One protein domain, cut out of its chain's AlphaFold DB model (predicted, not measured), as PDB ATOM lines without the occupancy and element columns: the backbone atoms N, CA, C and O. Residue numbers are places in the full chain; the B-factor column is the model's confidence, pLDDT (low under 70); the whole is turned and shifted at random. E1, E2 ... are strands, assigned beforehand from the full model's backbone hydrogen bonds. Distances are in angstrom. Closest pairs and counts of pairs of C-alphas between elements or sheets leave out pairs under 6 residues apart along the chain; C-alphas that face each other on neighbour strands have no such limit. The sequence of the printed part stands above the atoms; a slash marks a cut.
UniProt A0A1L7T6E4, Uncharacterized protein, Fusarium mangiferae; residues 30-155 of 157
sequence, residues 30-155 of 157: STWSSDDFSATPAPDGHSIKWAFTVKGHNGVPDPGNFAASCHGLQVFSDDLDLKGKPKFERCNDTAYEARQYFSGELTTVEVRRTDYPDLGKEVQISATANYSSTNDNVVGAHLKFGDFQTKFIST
ATOM      1  N   SER A  30     -33.374-111.687  31.245       81.44
ATOM      2  CA  SER A  30     -31.917-111.577  31.227       81.44
ATOM      3  C   SER A  30     -31.444-110.420  32.112       81.44
ATOM      4  O   SER A  30     -32.033-109.338  32.122       81.44
ATOM      5  N   THR A  31     -30.358-110.635  32.853       87.00
ATOM      6  CA  THR A  31     -29.702-109.612  33.681       87.00
ATOM      7  C   THR A  31     -28.197-109.707  33.503       87.00
ATOM      8  O   THR A  31     -27.598-110.679  33.942       87.00
ATOM      9  N   TRP A  32     -27.576-108.733  32.833       89.38
ATOM     10  CA  TRP A  32     -26.147-108.762  32.504       89.38
ATOM     11  C   TRP A  32     -25.443-107.522  33.069       89.38
ATOM     12  O   TRP A  32     -25.966-106.405  32.996       89.38
ATOM     13  N   SER A  33     -24.244-107.701  33.616       89.94
ATOM     14  CA  SER A  33     -23.397-106.613  34.112       89.94
ATOM     15  C   SER A  33     -21.906-106.946  34.029       89.94
ATOM     16  O   SER A  33     -21.520-108.091  33.790       89.94
ATOM     17  N   SER A  34     -21.063-105.936  34.227       90.19
ATOM     18  CA  SER A  34     -19.620-106.062  34.441       90.19
ATOM     19  C   SER A  34     -19.173-105.035  35.480       90.19
ATOM     20  O   SER A  34     -19.619-103.891  35.453       90.19
ATOM     21  N   ASP A  35     -18.286-105.444  36.387       89.12
ATOM     22  CA  ASP A  35     -17.692-104.571  37.414       89.12
ATOM     23  C   ASP A  35     -16.238-104.185  37.096       89.12
ATOM     24  O   ASP A  35     -15.622-103.417  37.828       89.12
ATOM     25  N   ASP A  36     -15.675-104.762  36.038       88.44
ATOM     26  CA  ASP A  36     -14.248-104.775  35.719       88.44
ATOM     27  C   ASP A  36     -13.960-104.215  34.323       88.44
ATOM     28  O   ASP A  36     -12.914-104.502  33.739       88.44
ATOM     29  N   PHE A  37     -14.881-103.419  33.770       89.38
ATOM     30  CA  PHE A  37     -14.667-102.826  32.464       89.38
ATOM     31  C   PHE A  37     -13.514-101.832  32.490       89.38
ATOM     32  O   PHE A  37     -13.467-100.921  33.319       89.38
ATOM     33  N   SER A  38     -12.615-102.007  31.528       89.00
ATOM     34  CA  SER A  38     -11.464-101.153  31.290       89.00
ATOM     35  C   SER A  38     -11.363-100.795  29.812       89.00
ATOM     36  O   SER A  38     -11.510-101.655  28.944       89.00
ATOM     37  N   ALA A  39     -11.080 -99.527  29.531       87.38
ATOM     38  CA  ALA A  39     -10.754 -99.030  28.200       87.38
ATOM     39  C   ALA A  39      -9.512 -98.140  28.282       87.38
ATOM     40  O   ALA A  39      -9.460 -97.216  29.093       87.38
ATOM     41  N   THR A  40      -8.504 -98.429  27.461       86.75
ATOM     42  CA  THR A  40      -7.214 -97.727  27.436       86.75
ATOM     43  C   THR A  40      -6.818 -97.383  26.002       86.75
ATOM     44  O   THR A  40      -7.019 -98.210  25.108       86.75
ATOM     45  N   PRO A  41      -6.223 -96.204  25.751       83.75
ATOM     46  CA  PRO A  41      -5.635 -95.905  24.452       83.75
ATOM     47  C   PRO A  41      -4.565 -96.939  24.087       83.75
ATOM     48  O   PRO A  41      -3.724 -97.316  24.910       83.75
ATOM     49  N   ALA A  42      -4.598 -97.427  22.852       82.69
ATOM     50  CA  ALA A  42      -3.550 -98.280  22.325       82.69
ATOM     51  C   ALA A  42      -2.296 -97.441  21.999       82.69
ATOM     52  O   ALA A  42      -2.406 -96.259  21.674       82.69
ATOM     53  N   PRO A  43      -1.087 -98.039  22.031       80.94
ATOM     54  CA  PRO A  43       0.154 -97.328  21.708       80.94
ATOM     55  C   PRO A  43       0.233 -96.784  20.277       80.94
ATOM     56  O   PRO A  43       1.135 -96.011  19.976       80.94
ATOM     57  N   ASP A  44      -0.668 -97.219  19.394       78.94
ATOM     58  CA  ASP A  44      -0.759 -96.740  18.017       78.94
ATOM     59  C   ASP A  44      -1.336 -95.318  17.919       78.94
ATOM     60  O   ASP A  44      -1.235 -94.711  16.861       78.94
ATOM     61  N   GLY A  45      -1.926 -94.779  18.996       73.94
ATOM     62  CA  GLY A  45      -2.572 -93.464  19.015       73.94
ATOM     63  C   GLY A  45      -3.891 -93.393  18.236       73.94
ATOM     64  O   GLY A  45      -4.540 -92.351  18.239       73.94
ATOM     65  N   HIS A  46      -4.306 -94.493  17.606       78.62
ATOM     66  CA  HIS A  46      -5.463 -94.562  16.716       78.62
ATOM     67  C   HIS A  46      -6.449 -95.670  17.107       78.62
ATOM     68  O   HIS A  46      -7.373 -95.962  16.353       78.62
ATOM     69  N   SER A  47      -6.298 -96.271  18.289       81.94
ATOM     70  CA  SER A  47      -7.223 -97.292  18.775       81.94
ATOM     71  C   SER A  47      -7.454 -97.227  20.290       81.94
ATOM     72  O   SER A  47      -6.623 -96.727  21.047       81.94
ATOM     73  N   ILE A  48      -8.561 -97.810  20.757       84.62
ATOM     74  CA  ILE A  48      -8.837 -98.096  22.174       84.62
ATOM     75  C   ILE A  48      -8.852 -99.610  22.384       84.62
ATOM     76  O   ILE A  48      -9.641-100.326  21.765       84.62
ATOM     77  N   LYS A  49      -8.018-100.095  23.305       89.25
ATOM     78  CA  LYS A  49      -8.092-101.458  23.842       89.25
ATOM     79  C   LYS A  49      -9.123-101.494  24.953       89.25
ATOM     80  O   LYS A  49      -9.042-100.689  25.879       89.25
ATOM     81  N   TRP A  50     -10.041-102.445  24.893       91.12
ATOM     82  CA  TRP A  50     -11.055-102.634  25.922       91.12
ATOM     83  C   TRP A  50     -11.089-104.081  26.399       91.12
ATOM     84  O   TRP A  50     -10.785-105.004  25.640       91.12
ATOM     85  N   ALA A  51     -11.436-104.275  27.668       93.12
ATOM     86  CA  ALA A  51     -11.590-105.587  28.283       93.12
ATOM     87  C   ALA A  51     -12.569-105.527  29.460       93.12
ATOM     88  O   ALA A  51     -12.605-104.529  30.184       93.12
ATOM     89  N   PHE A  52     -13.351-106.589  29.643       92.75
ATOM     90  CA  PHE A  52     -14.300-106.743  30.745       92.75
ATOM     91  C   PHE A  52     -14.767-108.192  30.898       92.75
ATOM     92  O   PHE A  52     -14.687-108.984  29.960       92.75
ATOM     93  N   THR A  53     -15.337-108.527  32.049       93.56
ATOM     94  CA  THR A  53     -16.065-109.776  32.280       93.56
ATOM     95  C   THR A  53     -17.557-109.486  32.346       93.56
ATOM     96  O   THR A  53     -18.039-108.886  33.308       93.56
ATOM     97  N   VAL A  54     -18.317-109.933  31.342       91.31
ATOM     98  CA  VAL A  54     -19.781-109.933  31.425       91.31
ATOM     99  C   VAL A  54     -20.226-111.118  32.265       91.31
ATOM    100  O   VAL A  54     -19.820-112.250  32.022       91.31
ATOM    101  N   LYS A  55     -21.062-110.864  33.265       91.31
ATOM    102  CA  LYS A  55     -21.681-111.886  34.108       91.31
ATOM    103  C   LYS A  55     -23.155-111.585  34.285       91.31
ATOM    104  O   LYS A  55     -23.582-110.434  34.181       91.31
ATOM    105  N   GLY A  56     -23.940-112.613  34.559       87.81
ATOM    106  CA  GLY A  56     -25.374-112.417  34.625       87.81
ATOM    107  C   GLY A  56     -26.185-113.688  34.680       87.81
ATOM    108  O   GLY A  56     -25.639-114.780  34.813       87.81
ATOM    109  N   HIS A  57     -27.491-113.506  34.538       85.44
ATOM    110  CA  HIS A  57     -28.460-114.561  34.293       85.44
ATOM    111  C   HIS A  57     -29.026-114.402  32.880       85.44
ATOM    112  O   HIS A  57     -29.399-113.292  32.487       85.44
ATOM    113  N   ASN A  58     -29.084-115.485  32.115       81.00
ATOM    114  CA  ASN A  58     -29.849-115.545  30.875       81.00
ATOM    115  C   ASN A  58     -31.287-115.934  31.170       81.00
ATOM    116  O   ASN A  58     -31.519-116.805  32.002       81.00
ATOM    117  N   GLY A  59     -32.225-115.345  30.436       74.88
ATOM    118  CA  GLY A  59     -33.548-115.933  30.295       74.88
ATOM    119  C   GLY A  59     -33.591-117.057  29.248       74.88
ATOM    120  O   GLY A  59     -32.603-117.369  28.583       74.88
ATOM    121  N   VAL A  60     -34.778-117.633  29.071       68.25
ATOM    122  CA  VAL A  60     -35.137-118.606  28.023       68.25
ATOM    123  C   VAL A  60     -34.645-118.142  26.637       68.25
ATOM    124  O   VAL A  60     -34.767-116.955  26.317       68.25
ATOM    125  N   PRO A  61     -34.122-119.047  25.777       63.69
ATOM    126  CA  PRO A  61     -34.240-120.513  25.831       63.69
ATOM    127  C   PRO A  61     -33.166-121.272  26.620       63.69
ATOM    128  O   PRO A  61     -33.315-122.478  26.783       63.69
ATOM    129  N   ASP A  62     -32.136-120.600  27.127       70.69
ATOM    130  CA  ASP A  62     -31.051-121.230  27.893       70.69
ATOM    131  C   ASP A  62     -30.867-120.508  29.236       70.69
ATOM    132  O   ASP A  62     -29.945-119.696  29.390       70.69
ATOM    133  N   PRO A  63     -31.803-120.713  30.183       73.25
ATOM    134  CA  PRO A  63     -31.774-120.008  31.446       73.25
ATOM    135  C   PRO A  63     -30.619-120.498  32.313       73.25
ATOM    136  O   PRO A  63     -30.402-121.698  32.487       73.25
ATOM    137  N   GLY A  64     -29.880-119.563  32.897       76.44
ATOM    138  CA  GLY A  64     -28.712-119.914  33.691       76.44
ATOM    139  C   GLY A  64     -27.783-118.748  33.964       76.44
ATOM    140  O   GLY A  64     -27.779-117.738  33.261       76.44
ATOM    141  N   ASN A  65     -26.979-118.901  35.015       85.25
ATOM    142  CA  ASN A  65     -25.937-117.936  35.328       85.25
ATOM    143  C   ASN A  65     -24.719-118.171  34.436       85.25
ATOM    144  O   ASN A  65     -24.337-119.314  34.188       85.25
ATOM    145  N   PHE A  66     -24.071-117.094  34.012       86.62
ATOM    146  CA  PHE A  66     -22.872-117.163  33.186       86.62
ATOM    147  C   PHE A  66     -21.852-116.100  33.586       86.62
ATOM    148  O   PHE A  66     -22.172-115.110  34.251       86.62
ATOM    149  N   ALA A  67     -20.623-116.310  33.125       90.06
ATOM    150  CA  ALA A  67     -19.579-115.304  33.074       90.06
ATOM    151  C   ALA A  67     -18.726-115.534  31.818       90.06
ATOM    152  O   ALA A  67     -18.385-116.677  31.513       90.06
ATOM    153  N   ALA A  68     -18.387-114.469  31.097       90.25
ATOM    154  CA  ALA A  68     -17.537-114.516  29.915       90.25
ATOM    155  C   ALA A  68     -16.602-113.303  29.888       90.25
ATOM    156  O   ALA A  68     -17.037-112.161  30.038       90.25
ATOM    157  N   SER A  69     -15.310-113.554  29.692       93.12
ATOM    158  CA  SER A  69     -14.311-112.497  29.544       93.12
ATOM    159  C   SER A  69     -14.224-112.064  28.086       93.12
ATOM    160  O   SER A  69     -13.970-112.875  27.194       93.12
ATOM    161  N   CYS A  70     -14.426-110.777  27.858       93.00
ATOM    162  CA  CYS A  70     -14.453-110.131  26.561       93.00
ATOM    163  C   CYS A  70     -13.303-109.131  26.470       93.00
ATOM    164  O   CYS A  70     -12.977-108.444  27.439       93.00
ATOM    165  N   HIS A  71     -12.699-109.029  25.295       94.00
ATOM    166  CA  HIS A  71     -11.697-108.018  24.995       94.00
ATOM    167  C   HIS A  71     -11.716-107.704  23.504       94.00
ATOM    168  O   HIS A  71     -12.221-108.491  22.703       94.00
ATOM    169  N   GLY A  72     -11.148-106.565  23.132       90.88
ATOM    170  CA  GLY A  72     -11.011-106.211  21.731       90.88
ATOM    171  C   GLY A  72     -10.350-104.862  21.516       90.88
ATOM    172  O   GLY A  72      -9.822-104.231  22.440       90.88
ATOM    173  N   LEU A  73     -10.368-104.443  20.255       87.75
ATOM    174  CA  LEU A  73      -9.765-103.205  19.790       87.75
ATOM    175  C   LEU A  73     -10.809-102.402  19.016       87.75
ATOM    176  O   LEU A  73     -11.342-102.863  18.010       87.75
ATOM    177  N   GLN A  74     -11.103-101.195  19.479       84.62
ATOM    178  CA  GLN A  74     -11.827-100.211  18.685       84.62
ATOM    179  C   GLN A  74     -10.800 -99.396  17.902       84.62
ATOM    180  O   GLN A  74     -10.045 -98.642  18.505       84.62
ATOM    181  N   VAL A  75     -10.778 -99.540  16.579       79.31
ATOM    182  CA  VAL A  75      -9.890 -98.774  15.694       79.31
ATOM    183  C   VAL A  75     -10.604 -97.506  15.229       79.31
ATOM    184  O   VAL A  75     -11.748 -97.568  14.770       79.31
ATOM    185  N   PHE A  76      -9.932 -96.364  15.327       73.38
ATOM    186  CA  PHE A  76     -10.334 -95.117  14.684       73.38
ATOM    187  C   PHE A  76      -9.797 -95.141  13.253       73.38
ATOM    188  O   PHE A  76      -8.596 -95.267  13.042       73.38
ATOM    189  N   SER A  77     -10.676 -95.062  12.258       63.00
ATOM    190  CA  SER A  77     -10.248 -94.817  10.880       63.00
ATOM    191  C   SER A  77     -10.577 -93.376  10.523       63.00
ATOM    192  O   SER A  77     -11.676 -92.902  10.816       63.00
ATOM    193  N   ASP A  78      -9.622 -92.708   9.880       56.16
ATOM    194  CA  ASP A  78      -9.751 -91.335   9.384       56.16
ATOM    195  C   ASP A  78     -10.864 -91.199   8.319       56.16
ATOM    196  O   ASP A  78     -11.362 -90.100   8.084       56.16
ATOM    197  N   ASP A  79     -11.295 -92.320   7.722       48.56
ATOM    198  CA  ASP A  79     -12.391 -92.416   6.743       48.56
ATOM    199  C   ASP A  79     -13.760 -92.741   7.372       48.56
ATOM    200  O   ASP A  79     -14.764 -92.886   6.665       48.56
ATOM    201  N   LEU A  80     -13.849 -92.889   8.695       45.94
ATOM    202  CA  LEU A  80     -15.109 -93.252   9.333       45.94
ATOM    203  C   LEU A  80     -15.938 -92.012   9.638       45.94
ATOM    204  O   LEU A  80     -15.836 -91.385  10.691       45.94
ATOM    205  N   ASP A  81     -16.891 -91.772   8.744       44.34
ATOM    206  CA  ASP A  81     -18.259 -91.463   9.146       44.34
ATOM    207  C   ASP A  81     -18.550 -92.290  10.424       44.34
ATOM    208  O   ASP A  81     -18.627 -93.522  10.371       44.34
ATOM    209  N   LEU A  82     -18.585 -91.625  11.590       52.56
ATOM    210  CA  LEU A  82     -18.631 -92.168  12.967       52.56
ATOM    211  C   LEU A  82     -19.899 -93.010  13.271       52.56
ATOM    212  O   LEU A  82     -20.354 -93.105  14.407       52.56
ATOM    213  N   LYS A  83     -20.518 -93.588  12.243       53.31
ATOM    214  CA  LYS A  83     -21.804 -94.287  12.233       53.31
ATOM    215  C   LYS A  83     -21.669 -95.797  12.029       53.31
ATOM    216  O   LYS A  83     -22.664 -96.515  12.125       53.31
ATOM    217  N   GLY A  84     -20.470 -96.297  11.725       62.94
ATOM    218  CA  GLY A  84     -20.222 -97.723  11.514       62.94
ATOM    219  C   GLY A  84     -19.982 -98.471  12.823       62.94
ATOM    220  O   GLY A  84     -19.010 -98.202  13.522       62.94
ATOM    221  N   LYS A  85     -20.827 -99.459  13.144       77.62
ATOM    222  CA  LYS A  85     -20.532-100.394  14.238       77.62
ATOM    223  C   LYS A  85     -19.460-101.398  13.778       77.62
ATOM    224  O   LYS A  85     -19.665-102.035  12.740       77.62
ATOM    225  N   PRO A  86     -18.366-101.609  14.530       80.38
ATOM    226  CA  PRO A  86     -17.370-102.614  14.205       80.38
ATOM    227  C   PRO A  86     -17.961-104.022  14.318       80.38
ATOM    228  O   PRO A  86     -19.079-104.238  14.819       80.38
ATOM    229  N   LYS A  87     -17.198-104.992  13.812       84.50
ATOM    230  CA  LYS A  87     -17.527-106.409  13.963       84.50
ATOM    231  C   LYS A  87     -17.490-106.798  15.442       84.50
ATOM    232  O   LYS A  87     -16.840-106.147  16.253       84.50
ATOM    233  N   PHE A  88     -18.236-107.843  15.767       85.94
ATOM    234  CA  PHE A  88     -18.185-108.456  17.084       85.94
ATOM    235  C   PHE A  88     -16.904-109.278  17.239       85.94
ATOM    236  O   PHE A  88     -16.521-109.995  16.315       85.94
ATOM    237  N   GLU A  89     -16.293-109.175  18.414       89.50
ATOM    238  CA  GLU A  89     -15.174-109.992  18.877       89.50
ATOM    239  C   GLU A  89     -15.702-111.080  19.814       89.50
ATOM    240  O   GLU A  89     -16.561-110.812  20.658       89.50
ATOM    241  N   ARG A  90     -15.205-112.314  19.688       88.38
ATOM    242  CA  ARG A  90     -15.617-113.415  20.573       88.38
ATOM    243  C   ARG A  90     -15.047-113.241  21.980       88.38
ATOM    244  O   ARG A  90     -13.875-112.925  22.151       88.38
ATOM    245  N   CYS A  91     -15.859-113.535  22.988       88.94
ATOM    246  CA  CYS A  91     -15.430-113.613  24.381       88.94
ATOM    247  C   CYS A  91     -14.961-115.051  24.690       88.94
ATOM    248  O   CYS A  91     -15.754-115.974  24.518       88.94
ATOM    249  N   ASN A  92     -13.700-115.235  25.119       80.69
ATOM    250  CA  ASN A  92     -13.018-116.496  25.504       80.69
ATOM    251  C   ASN A  92     -13.753-117.820  25.174       80.69
ATOM    252  O   ASN A  92     -14.220-118.501  26.084       80.69
ATOM    253  N   ASP A  93     -13.851-118.190  23.892       61.66
ATOM    254  CA  ASP A  93     -14.471-119.445  23.415       61.66
ATOM    255  C   ASP A  93     -15.866-119.753  23.997       61.66
ATOM    256  O   ASP A  93     -16.260-120.905  24.180       61.66
ATOM    257  N   THR A  94     -16.638-118.706  24.281       75.81
ATOM    258  CA  THR A  94     -18.022-118.799  24.755       75.81
ATOM    259  C   THR A  94     -19.022-118.474  23.642       75.81
ATOM    260  O   THR A  94     -18.659-118.041  22.550       75.81
ATOM    261  N   ALA A  95     -20.314-118.623  23.943       82.44
ATOM    262  CA  ALA A  95     -21.420-118.157  23.105       82.44
ATOM    263  C   ALA A  95     -21.588-116.620  23.097       82.44
ATOM    264  O   ALA A  95     -22.581-116.120  22.576       82.44
ATOM    265  N   TYR A  96     -20.681-115.859  23.720       86.00
ATOM    266  CA  TYR A  96     -20.782-114.404  23.819       86.00
ATOM    267  C   TYR A  96     -19.793-113.720  22.897       86.00
ATOM    268  O   TYR A  96     -18.642-114.131  22.743       86.00
ATOM    269  N   GLU A  97     -20.245-112.614  22.333       90.44
ATOM    270  CA  GLU A  97     -19.431-111.729  21.529       90.44
ATOM    271  C   GLU A  97     -19.705-110.287  21.948       90.44
ATOM    272  O   GLU A  97     -20.823-109.929  22.327       90.44
ATOM    273  N   ALA A  98     -18.689-109.439  21.871       91.25
ATOM    274  CA  ALA A  98     -18.762-108.053  22.298       91.25
ATOM    275  C   ALA A  98     -18.150-107.118  21.258       91.25
ATOM    276  O   ALA A  98     -17.300-107.503  20.459       91.25
ATOM    277  N   ARG A  99     -18.583-105.863  21.274       90.50
ATOM    278  CA  ARG A  99     -17.949-104.780  20.524       90.50
ATOM    279  C   ARG A  99     -18.087-103.462  21.259       90.50
ATOM    280  O   ARG A  99     -19.002-103.289  22.063       90.50
ATOM    281  N   GLN A 100     -17.232-102.517  20.893       88.25
ATOM    282  CA  GLN A 100     -17.270-101.144  21.376       88.25
ATOM    283  C   GLN A 100     -17.287-100.169  20.196       88.25
ATOM    284  O   GLN A 100     -16.563-100.378  19.222       88.25
ATOM    285  N   TYR A 101     -18.118 -99.132  20.258       83.12
ATOM    286  CA  TYR A 101     -18.198 -98.088  19.232       83.12
ATOM    287  C   TYR A 101     -18.716 -96.768  19.785       83.12
ATOM    288  O   TYR A 101     -19.332 -96.728  20.847       83.12
ATOM    289  N   PHE A 102     -18.501 -95.689  19.036       80.12
ATOM    290  CA  PHE A 102     -19.094 -94.392  19.343       80.12
ATOM    291  C   PHE A 102     -20.555 -94.335  18.893       80.12
ATOM    292  O   PHE A 102     -20.890 -94.705  17.768       80.12
ATOM    293  N   SER A 103     -21.424 -93.853  19.775       73.44
ATOM    294  CA  SER A 103     -22.844 -93.623  19.523       73.44
ATOM    295  C   SER A 103     -23.195 -92.200  19.953       73.44
ATOM    296  O   SER A 103     -23.608 -91.953  21.088       73.44
ATOM    297  N   GLY A 104     -23.011 -91.248  19.035       75.56
ATOM    298  CA  GLY A 104     -23.111 -89.823  19.350       75.56
ATOM    299  C   GLY A 104     -21.938 -89.380  20.225       75.56
ATOM    300  O   GLY A 104     -20.788 -89.566  19.844       75.56
ATOM    301  N   GLU A 105     -22.236 -88.813  21.393       72.38
ATOM    302  CA  GLU A 105     -21.231 -88.333  22.359       72.38
ATOM    303  C   GLU A 105     -20.774 -89.412  23.359       72.38
ATOM    304  O   GLU A 105     -19.937 -89.150  24.220       72.38
ATOM    305  N   LEU A 106     -21.343 -90.618  23.281       76.06
ATOM    306  CA  LEU A 106     -21.061 -91.714  24.205       76.06
ATOM    307  C   LEU A 106     -20.309 -92.843  23.512       76.06
ATOM    308  O   LEU A 106     -20.438 -93.056  22.304       76.06
ATOM    309  N   THR A 107     -19.598 -93.626  24.315       80.12
ATOM    310  CA  THR A 107     -19.097 -94.927  23.891       80.12
ATOM    311  C   THR A 107     -20.076 -96.004  24.341       80.12
ATOM    312  O   THR A 107     -20.515 -96.040  25.494       80.12
ATOM    313  N   THR A 108     -20.436 -96.885  23.415       85.50
ATOM    314  CA  THR A 108     -21.371 -97.987  23.625       85.50
ATOM    315  C   THR A 108     -20.616 -99.305  23.591       85.50
ATOM    316  O   THR A 108     -19.928 -99.605  22.614       85.50
ATOM    317  N   VAL A 109     -20.798-100.115  24.632       87.75
ATOM    318  CA  VAL A 109     -20.455-101.539  24.629       87.75
ATOM    319  C   VAL A 109     -21.715-102.320  24.300       87.75
ATOM    320  O   VAL A 109     -22.734-102.190  24.977       87.75
ATOM    321  N   GLU A 110     -21.652-103.137  23.260       90.25
ATOM    322  CA  GLU A 110     -22.731-104.037  22.867       90.25
ATOM    323  C   GLU A 110     -22.249-105.468  23.052       90.25
ATOM    324  O   GLU A 110     -21.237-105.863  22.473       90.25
ATOM    325  N   VAL A 111     -22.982-106.234  23.855       88.12
ATOM    326  CA  VAL A 111     -22.765-107.670  24.027       88.12
ATOM    327  C   VAL A 111     -23.904-108.386  23.338       88.12
ATOM    328  O   VAL A 111     -25.063-107.992  23.482       88.12
ATOM    329  N   ARG A 112     -23.583-109.452  22.614       87.38
ATOM    330  CA  ARG A 112     -24.570-110.409  22.139       87.38
ATOM    331  C   ARG A 112     -24.204-111.821  22.555       87.38
ATOM    332  O   ARG A 112     -23.032-112.165  22.650       87.38
ATOM    333  N   ARG A 113     -25.228-112.633  22.755       82.94
ATOM    334  CA  ARG A 113     -25.136-114.083  22.869       82.94
ATOM    335  C   ARG A 113     -25.587-114.676  21.540       82.94
ATOM    336  O   ARG A 113     -26.688-114.362  21.090       82.94
ATOM    337  N   THR A 114     -24.732-115.466  20.906       74.19
ATOM    338  CA  THR A 114     -25.028-116.247  19.703       74.19
ATOM    339  C   THR A 114     -25.132-117.710  20.115       74.19
ATOM    340  O   THR A 114     -24.150-118.332  20.515       74.19
ATOM    341  N   ASP A 115     -26.336-118.276  20.064       65.50
ATOM    342  CA  ASP A 115     -26.488-119.711  20.299       65.50
ATOM    343  C   ASP A 115     -25.796-120.487  19.162       65.50
ATOM    344  O   ASP A 115     -26.088-120.260  17.988       65.50
ATOM    345  N   TYR A 116     -24.933-121.450  19.504       55.69
ATOM    346  CA  TYR A 116     -24.618-122.585  18.631       55.69
ATOM    347  C   TYR A 116     -25.449-123.785  19.095       55.69
ATOM    348  O   TYR A 116     -25.013-124.504  19.993       55.69
ATOM    349  N   PRO A 117     -26.633-124.039  18.518       44.69
ATOM    350  CA  PRO A 117     -27.284-125.317  18.689       44.69
ATOM    351  C   PRO A 117     -27.181-126.087  17.377       44.69
ATOM    352  O   PRO A 117     -27.386-125.540  16.294       44.69
ATOM    353  N   ASP A 118     -26.952-127.386  17.469       42.78
ATOM    354  CA  ASP A 118     -26.970-128.358  16.374       42.78
ATOM    355  C   ASP A 118     -28.317-128.449  15.593       42.78
ATOM    356  O   ASP A 118     -28.633-129.488  15.022       42.78
ATOM    357  N   LEU A 119     -29.167-127.408  15.570       43.44
ATOM    358  CA  LEU A 119     -30.571-127.457  15.128       43.44
ATOM    359  C   LEU A 119     -31.118-126.154  14.485       43.44
ATOM    360  O   LEU A 119     -32.316-125.880  14.556       43.44
ATOM    361  N   GLY A 120     -30.286-125.341  13.824       44.44
ATOM    362  CA  GLY A 120     -30.769-124.374  12.813       44.44
ATOM    363  C   GLY A 120     -31.611-123.182  13.310       44.44
ATOM    364  O   GLY A 120     -32.336-122.562  12.526       44.44
ATOM    365  N   LYS A 121     -31.535-122.810  14.589       47.91
ATOM    366  CA  LYS A 121     -32.155-121.575  15.097       47.91
ATOM    367  C   LYS A 121     -31.120-120.780  15.871       47.91
ATOM    368  O   LYS A 121     -30.708-121.190  16.948       47.91
ATOM    369  N   GLU A 122     -30.705-119.656  15.310       56.34
ATOM    370  CA  GLU A 122     -29.775-118.743  15.961       56.34
ATOM    371  C   GLU A 122     -30.625-117.714  16.726       56.34
ATOM    372  O   GLU A 122     -31.264-116.840  16.137       56.34
ATOM    373  N   VAL A 123     -30.727-117.864  18.049       51.94
ATOM    374  CA  VAL A 123     -31.314-116.821  18.899       51.94
ATOM    375  C   VAL A 123     -30.189-115.868  19.268       51.94
ATOM    376  O   VAL A 123     -29.212-116.255  19.906       51.94
ATOM    377  N   GLN A 124     -30.321-114.618  18.833       64.62
ATOM    378  CA  GLN A 124     -29.423-113.544  19.230       64.62
ATOM    379  C   GLN A 124     -30.098-112.735  20.328       64.62
ATOM    380  O   GLN A 124     -31.131-112.105  20.093       64.62
ATOM    381  N   ILE A 125     -29.514-112.749  21.523       67.69
ATOM    382  CA  ILE A 125     -29.852-111.797  22.584       67.69
ATOM    383  C   ILE A 125     -28.741-110.761  22.599       67.69
ATOM    384  O   ILE A 125     -27.586-111.134  22.780       67.69
ATOM    385  N   SER A 126     -29.062-109.484  22.417       74.94
ATOM    386  CA  SER A 126     -28.088-108.394  22.528       74.94
ATOM    387  C   SER A 126     -28.534-107.348  23.532       74.94
ATOM    388  O   SER A 126     -29.723-107.050  23.623       74.94
ATOM    389  N   ALA A 127     -27.580-106.759  24.242       76.50
ATOM    390  CA  ALA A 127     -27.819-105.660  25.162       76.50
ATOM    391  C   ALA A 127     -26.669-104.652  25.087       76.50
ATOM    392  O   ALA A 127     -25.530-105.002  24.754       76.50
ATOM    393  N   THR A 128     -26.970-103.396  25.403       82.50
ATOM    394  CA  THR A 128     -25.997-102.300  25.345       82.50
ATOM    395  C   THR A 128     -25.786-101.665  26.709       82.50
ATOM    396  O   THR A 128     -26.719-101.556  27.506       82.50
ATOM    397  N   ALA A 129     -24.563-101.208  26.953       75.44
ATOM    398  CA  ALA A 129     -24.208-100.325  28.052       75.44
ATOM    399  C   ALA A 129     -23.495 -99.097  27.475       75.44
ATOM    400  O   ALA A 129     -22.609 -99.229  26.631       75.44
ATOM    401  N   ASN A 130     -23.883 -97.905  27.925       77.56
ATOM    402  CA  ASN A 130     -23.283 -96.647  27.484       77.56
ATOM    403  C   ASN A 130     -22.447 -96.043  28.608       77.56
ATOM    404  O   ASN A 130     -22.861 -96.066  29.769       77.56
ATOM    405  N   TYR A 131     -21.303 -95.466  28.258       72.62
ATOM    406  CA  TYR A 131     -20.440 -94.751  29.188       72.62
ATOM    407  C   TYR A 131     -19.763 -93.559  28.501       72.62
ATOM    408  O   TYR A 131     -19.626 -93.509  27.277       72.62
ATOM    409  N   SER A 132     -19.353 -92.570  29.293       68.81
ATOM    410  CA  SER A 132     -18.583 -91.428  28.801       68.81
ATOM    411  C   SER A 132     -17.107 -91.806  28.692       68.81
ATOM    412  O   SER A 132     -16.486 -92.151  29.700       68.81
ATOM    413  N   SER A 133     -16.530 -91.710  27.497       62.25
ATOM    414  CA  SER A 133     -15.091 -91.857  27.274       62.25
ATOM    415  C   SER A 133     -14.625 -90.859  26.230       62.25
ATOM    416  O   SER A 133     -15.274 -90.659  25.208       62.25
ATOM    417  N   THR A 134     -13.498 -90.215  26.520       57.84
ATOM    418  CA  THR A 134     -12.740 -89.396  25.574       57.84
ATOM    419  C   THR A 134     -11.507 -90.178  25.127       57.84
ATOM    420  O   THR A 134     -11.046 -91.060  25.855       57.84
ATOM    421  N   ASN A 135     -10.941 -89.832  23.967       54.41
ATOM    422  CA  ASN A 135      -9.744 -90.486  23.418       54.41
ATOM    423  C   ASN A 135      -8.533 -90.469  24.374       54.41
ATOM    424  O   ASN A 135      -7.667 -91.331  24.270       54.41
ATOM    425  N   ASP A 136      -8.499 -89.533  25.327       51.47
ATOM    426  CA  ASP A 136      -7.353 -89.310  26.218       51.47
ATOM    427  C   ASP A 136      -7.476 -89.957  27.608       51.47
ATOM    428  O   ASP A 136      -6.526 -89.909  28.388       51.47
ATOM    429  N   ASN A 137      -8.626 -90.548  27.959       56.28
ATOM    430  CA  ASN A 137      -8.868 -91.029  29.321       56.28
ATOM    431  C   ASN A 137      -9.012 -92.548  29.399       56.28
ATOM    432  O   ASN A 137      -9.867 -93.153  28.754       56.28
ATOM    433  N   VAL A 138      -8.205 -93.142  30.280       56.12
ATOM    434  CA  VAL A 138      -8.392 -94.514  30.753       56.12
ATOM    435  C   VAL A 138      -9.660 -94.562  31.599       56.12
ATOM    436  O   VAL A 138      -9.754 -93.863  32.608       56.12
ATOM    437  N   VAL A 139     -10.629 -95.387  31.204       67.44
ATOM    438  CA  VAL A 139     -11.885 -95.543  31.946       67.44
ATOM    439  C   VAL A 139     -11.920 -96.904  32.620       67.44
ATOM    440  O   VAL A 139     -11.830 -97.926  31.944       67.44
ATOM    441  N   GLY A 140     -12.086 -96.896  33.945       66.69
ATOM    442  CA  GLY A 140     -12.629 -98.015  34.710       66.69
ATOM    443  C   GLY A 140     -14.098 -97.731  35.017       66.69
ATOM    444  O   GLY A 140     -14.399 -96.675  35.576       66.69
ATOM    445  N   ALA A 141     -15.014 -98.619  34.633       74.38
ATOM    446  CA  ALA A 141     -16.445 -98.409  34.850       74.38
ATOM    447  C   ALA A 141     -17.181 -99.699  35.222       74.38
ATOM    448  O   ALA A 141     -16.779-100.800  34.862       74.38
ATOM    449  N   HIS A 142     -18.309 -99.537  35.911       79.19
ATOM    450  CA  HIS A 142     -19.319-100.581  36.004       79.19
ATOM    451  C   HIS A 142     -20.242-100.484  34.785       79.19
ATOM    452  O   HIS A 142     -20.839 -99.431  34.546       79.19
ATOM    453  N   LEU A 143     -20.385-101.573  34.032       80.31
ATOM    454  CA  LEU A 143     -21.344-101.665  32.935       80.31
ATOM    455  C   LEU A 143     -22.606-102.374  33.411       80.31
ATOM    456  O   LEU A 143     -22.574-103.538  33.811       80.31
ATOM    457  N   LYS A 144     -23.738-101.687  33.283       83.19
ATOM    458  CA  LYS A 144     -25.062-102.288  33.419       83.19
ATOM    459  C   LYS A 144     -25.693-102.372  32.039       83.19
ATOM    460  O   LYS A 144     -25.961-101.340  31.426       83.19
ATOM    461  N   PHE A 145     -25.922-103.587  31.557       80.38
ATOM    462  CA  PHE A 145     -26.532-103.799  30.253       80.38
ATOM    463  C   PHE A 145     -28.055-103.715  30.370       80.38
ATOM    464  O   PHE A 145     -28.661-104.326  31.254       80.38
ATOM    465  N   GLY A 146     -28.657-102.924  29.487       69.62
ATOM    466  CA  GLY A 146     -30.099-102.721  29.390       69.62
ATOM    467  C   GLY A 146     -30.603-102.922  27.964       69.62
ATOM    468  O   GLY A 146     -29.815-103.162  27.049       69.62
ATOM    469  N   ASP A 147     -31.924-102.823  27.801       71.81
ATOM    470  CA  ASP A 147     -32.617-102.899  26.508       71.81
ATOM    471  C   ASP A 147     -32.295-104.167  25.712       71.81
ATOM    472  O   ASP A 147     -31.833-104.130  24.571       71.81
ATOM    473  N   PHE A 148     -32.554-105.314  26.340       71.31
ATOM    474  CA  PHE A 148     -32.399-106.619  25.711       71.31
ATOM    475  C   PHE A 148     -33.240-106.713  24.437       71.31
ATOM    476  O   PHE A 148     -34.468-106.632  24.467       71.31
ATOM    477  N   GLN A 149     -32.562-106.930  23.318       67.69
ATOM    478  CA  GLN A 149     -33.184-107.232  22.040       67.69
ATOM    479  C   GLN A 149     -33.023-108.720  21.774       67.69
ATOM    480  O   GLN A 149     -31.904-109.233  21.742       67.69
ATOM    481  N   THR A 150     -34.142-109.407  21.565       63.09
ATOM    482  CA  THR A 150     -34.152-110.808  21.149       63.09
ATOM    483  C   THR A 150     -34.501-110.869  19.672       63.09
ATOM    484  O   THR A 150     -35.596-110.479  19.264       63.09
ATOM    485  N   LYS A 151     -33.577-111.373  18.855       55.00
ATOM    486  CA  LYS A 151     -33.821-111.667  17.446       55.00
ATOM    487  C   LYS A 151     -33.782-113.173  17.233       55.00
ATOM    488  O   LYS A 151     -32.778-113.823  17.505       55.00
ATOM    489  N   PHE A 152     -34.869-113.708  16.693       50.81
ATOM    490  CA  PHE A 152     -34.921-115.081  16.210       50.81
ATOM    491  C   PHE A 152     -34.435-115.099  14.762       50.81
ATOM    492  O   PHE A 152     -35.092-114.549  13.877       50.81
ATOM    493  N   ILE A 153     -33.278-115.700  14.511       49.50
ATOM    494  CA  ILE A 153     -32.799-115.971  13.158       49.50
ATOM    495  C   ILE A 153     -33.213-117.407  12.841       49.50
ATOM    496  O   ILE A 153     -32.602-118.380  13.284       49.50
ATOM    497  N   SER A 154     -34.314-117.548  12.102       43.66
ATOM    498  CA  SER A 154     -34.642-118.816  11.458       43.66
ATOM    499  C   SER A 154     -33.636-119.047  10.334       43.66
ATOM    500  O   SER A 154     -33.546-118.207   9.433       43.66
ATOM    501  N   THR A 155     -32.908-120.165  10.345       41.41
ATOM    502  CA  THR A 155     -32.272-120.602   9.095       41.41
ATOM    503  C   THR A 155     -33.377-120.909   8.074       41.41
ATOM    504  O   THR A 155     -34.420-121.447   8.461       41.41
TER     505      THR A 155
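This is residues 30 to 155 of the 157 residues of an uncharacterized protein of Fusarium mangiferae (UniProt A0A1L7T6E4). Two twisted sheets of four strands lie face to face as a sandwich, their strands crossed at 58 degrees. E7 of the first sheet runs on into E8 of the second, turning by 67 degrees at one side of the sandwich, and a long link, residues 76 to 95, joins E3 to E4 at the other. The printed part has 126 residues with no named helix and eight named strands, E1 to E8 along the chain; the class is all strand. The sheets run E3 E2 E1 E7 and E4 E5 E6 E8, both antiparallel throughout. The whole is compact, with a radius of gyration of the C-alphas of 14.9 A and spans of 44 by 30 by 25 A.

In the first sheet, E3 is residues 64 to 75, 33.5 A long, E2 residues 47 to 58, 31.5 A, E1 residues 31 to 41, 29.2 A, and E7 residues 139 to 144, 14.9 A. E1 begins at C-alpha 31, at (-29.702, -109.612, 33.681). E1 bends by 58 degrees at residue 35 and E2 by 56 degrees at residue 55. In the second sheet, E4 is residues 96 to 103, 21.3 A, E5 residues 106 to 114, 25.3 A, E6 residues 121 to 131, 32.5 A, and E8 residues 146 to 154, 24.5 A. E8 ends at C-alpha 154, at (-34.642, -118.816, 11.458).

E1, E2 and E3 form a meander, each strand the antiparallel neighbour of the one before; N 52 and O 70 of E2 and E3 are 2.9 A apart, N 40 and O 49 of E1 and E2 2.8 A. Edge strand E7 is the antiparallel neighbour of E1, with N 143 and O 34 within hydrogen-bond range at 2.8 A. E4, E5 and E6 form a second meander, with N 99 and O 110 at 2.9 A and N 109 and O 129 at 2.8 A. Edge strand E8 pairs with E6, N 151 and O 124 being 2.8 A apart. Between the sheets, the closest C-alphas of E3 and E4 are those of Gln 74 and Gln 100, 6.1 A apart, and of E6 and E7 those of Ala 129 and Lys 144, 5.8 A. E1 and E6 are near each other, with 6 pairs of C-alphas within 10 A. E3 and E8 are apart. Residues 89 to 90 pair antiparallel with residues 97 to 98 of E4.

The C-alphas farthest apart, those of Leu 119 and Asp 136, are 46.0 A apart. The printed part has no cut, and E3 to E4 is the long link. Mean pLDDT of the printed part is 75.1; 39 residues are under 70, among them 77 to 84, 115 to 125, 132 to 140 and 149 to 155.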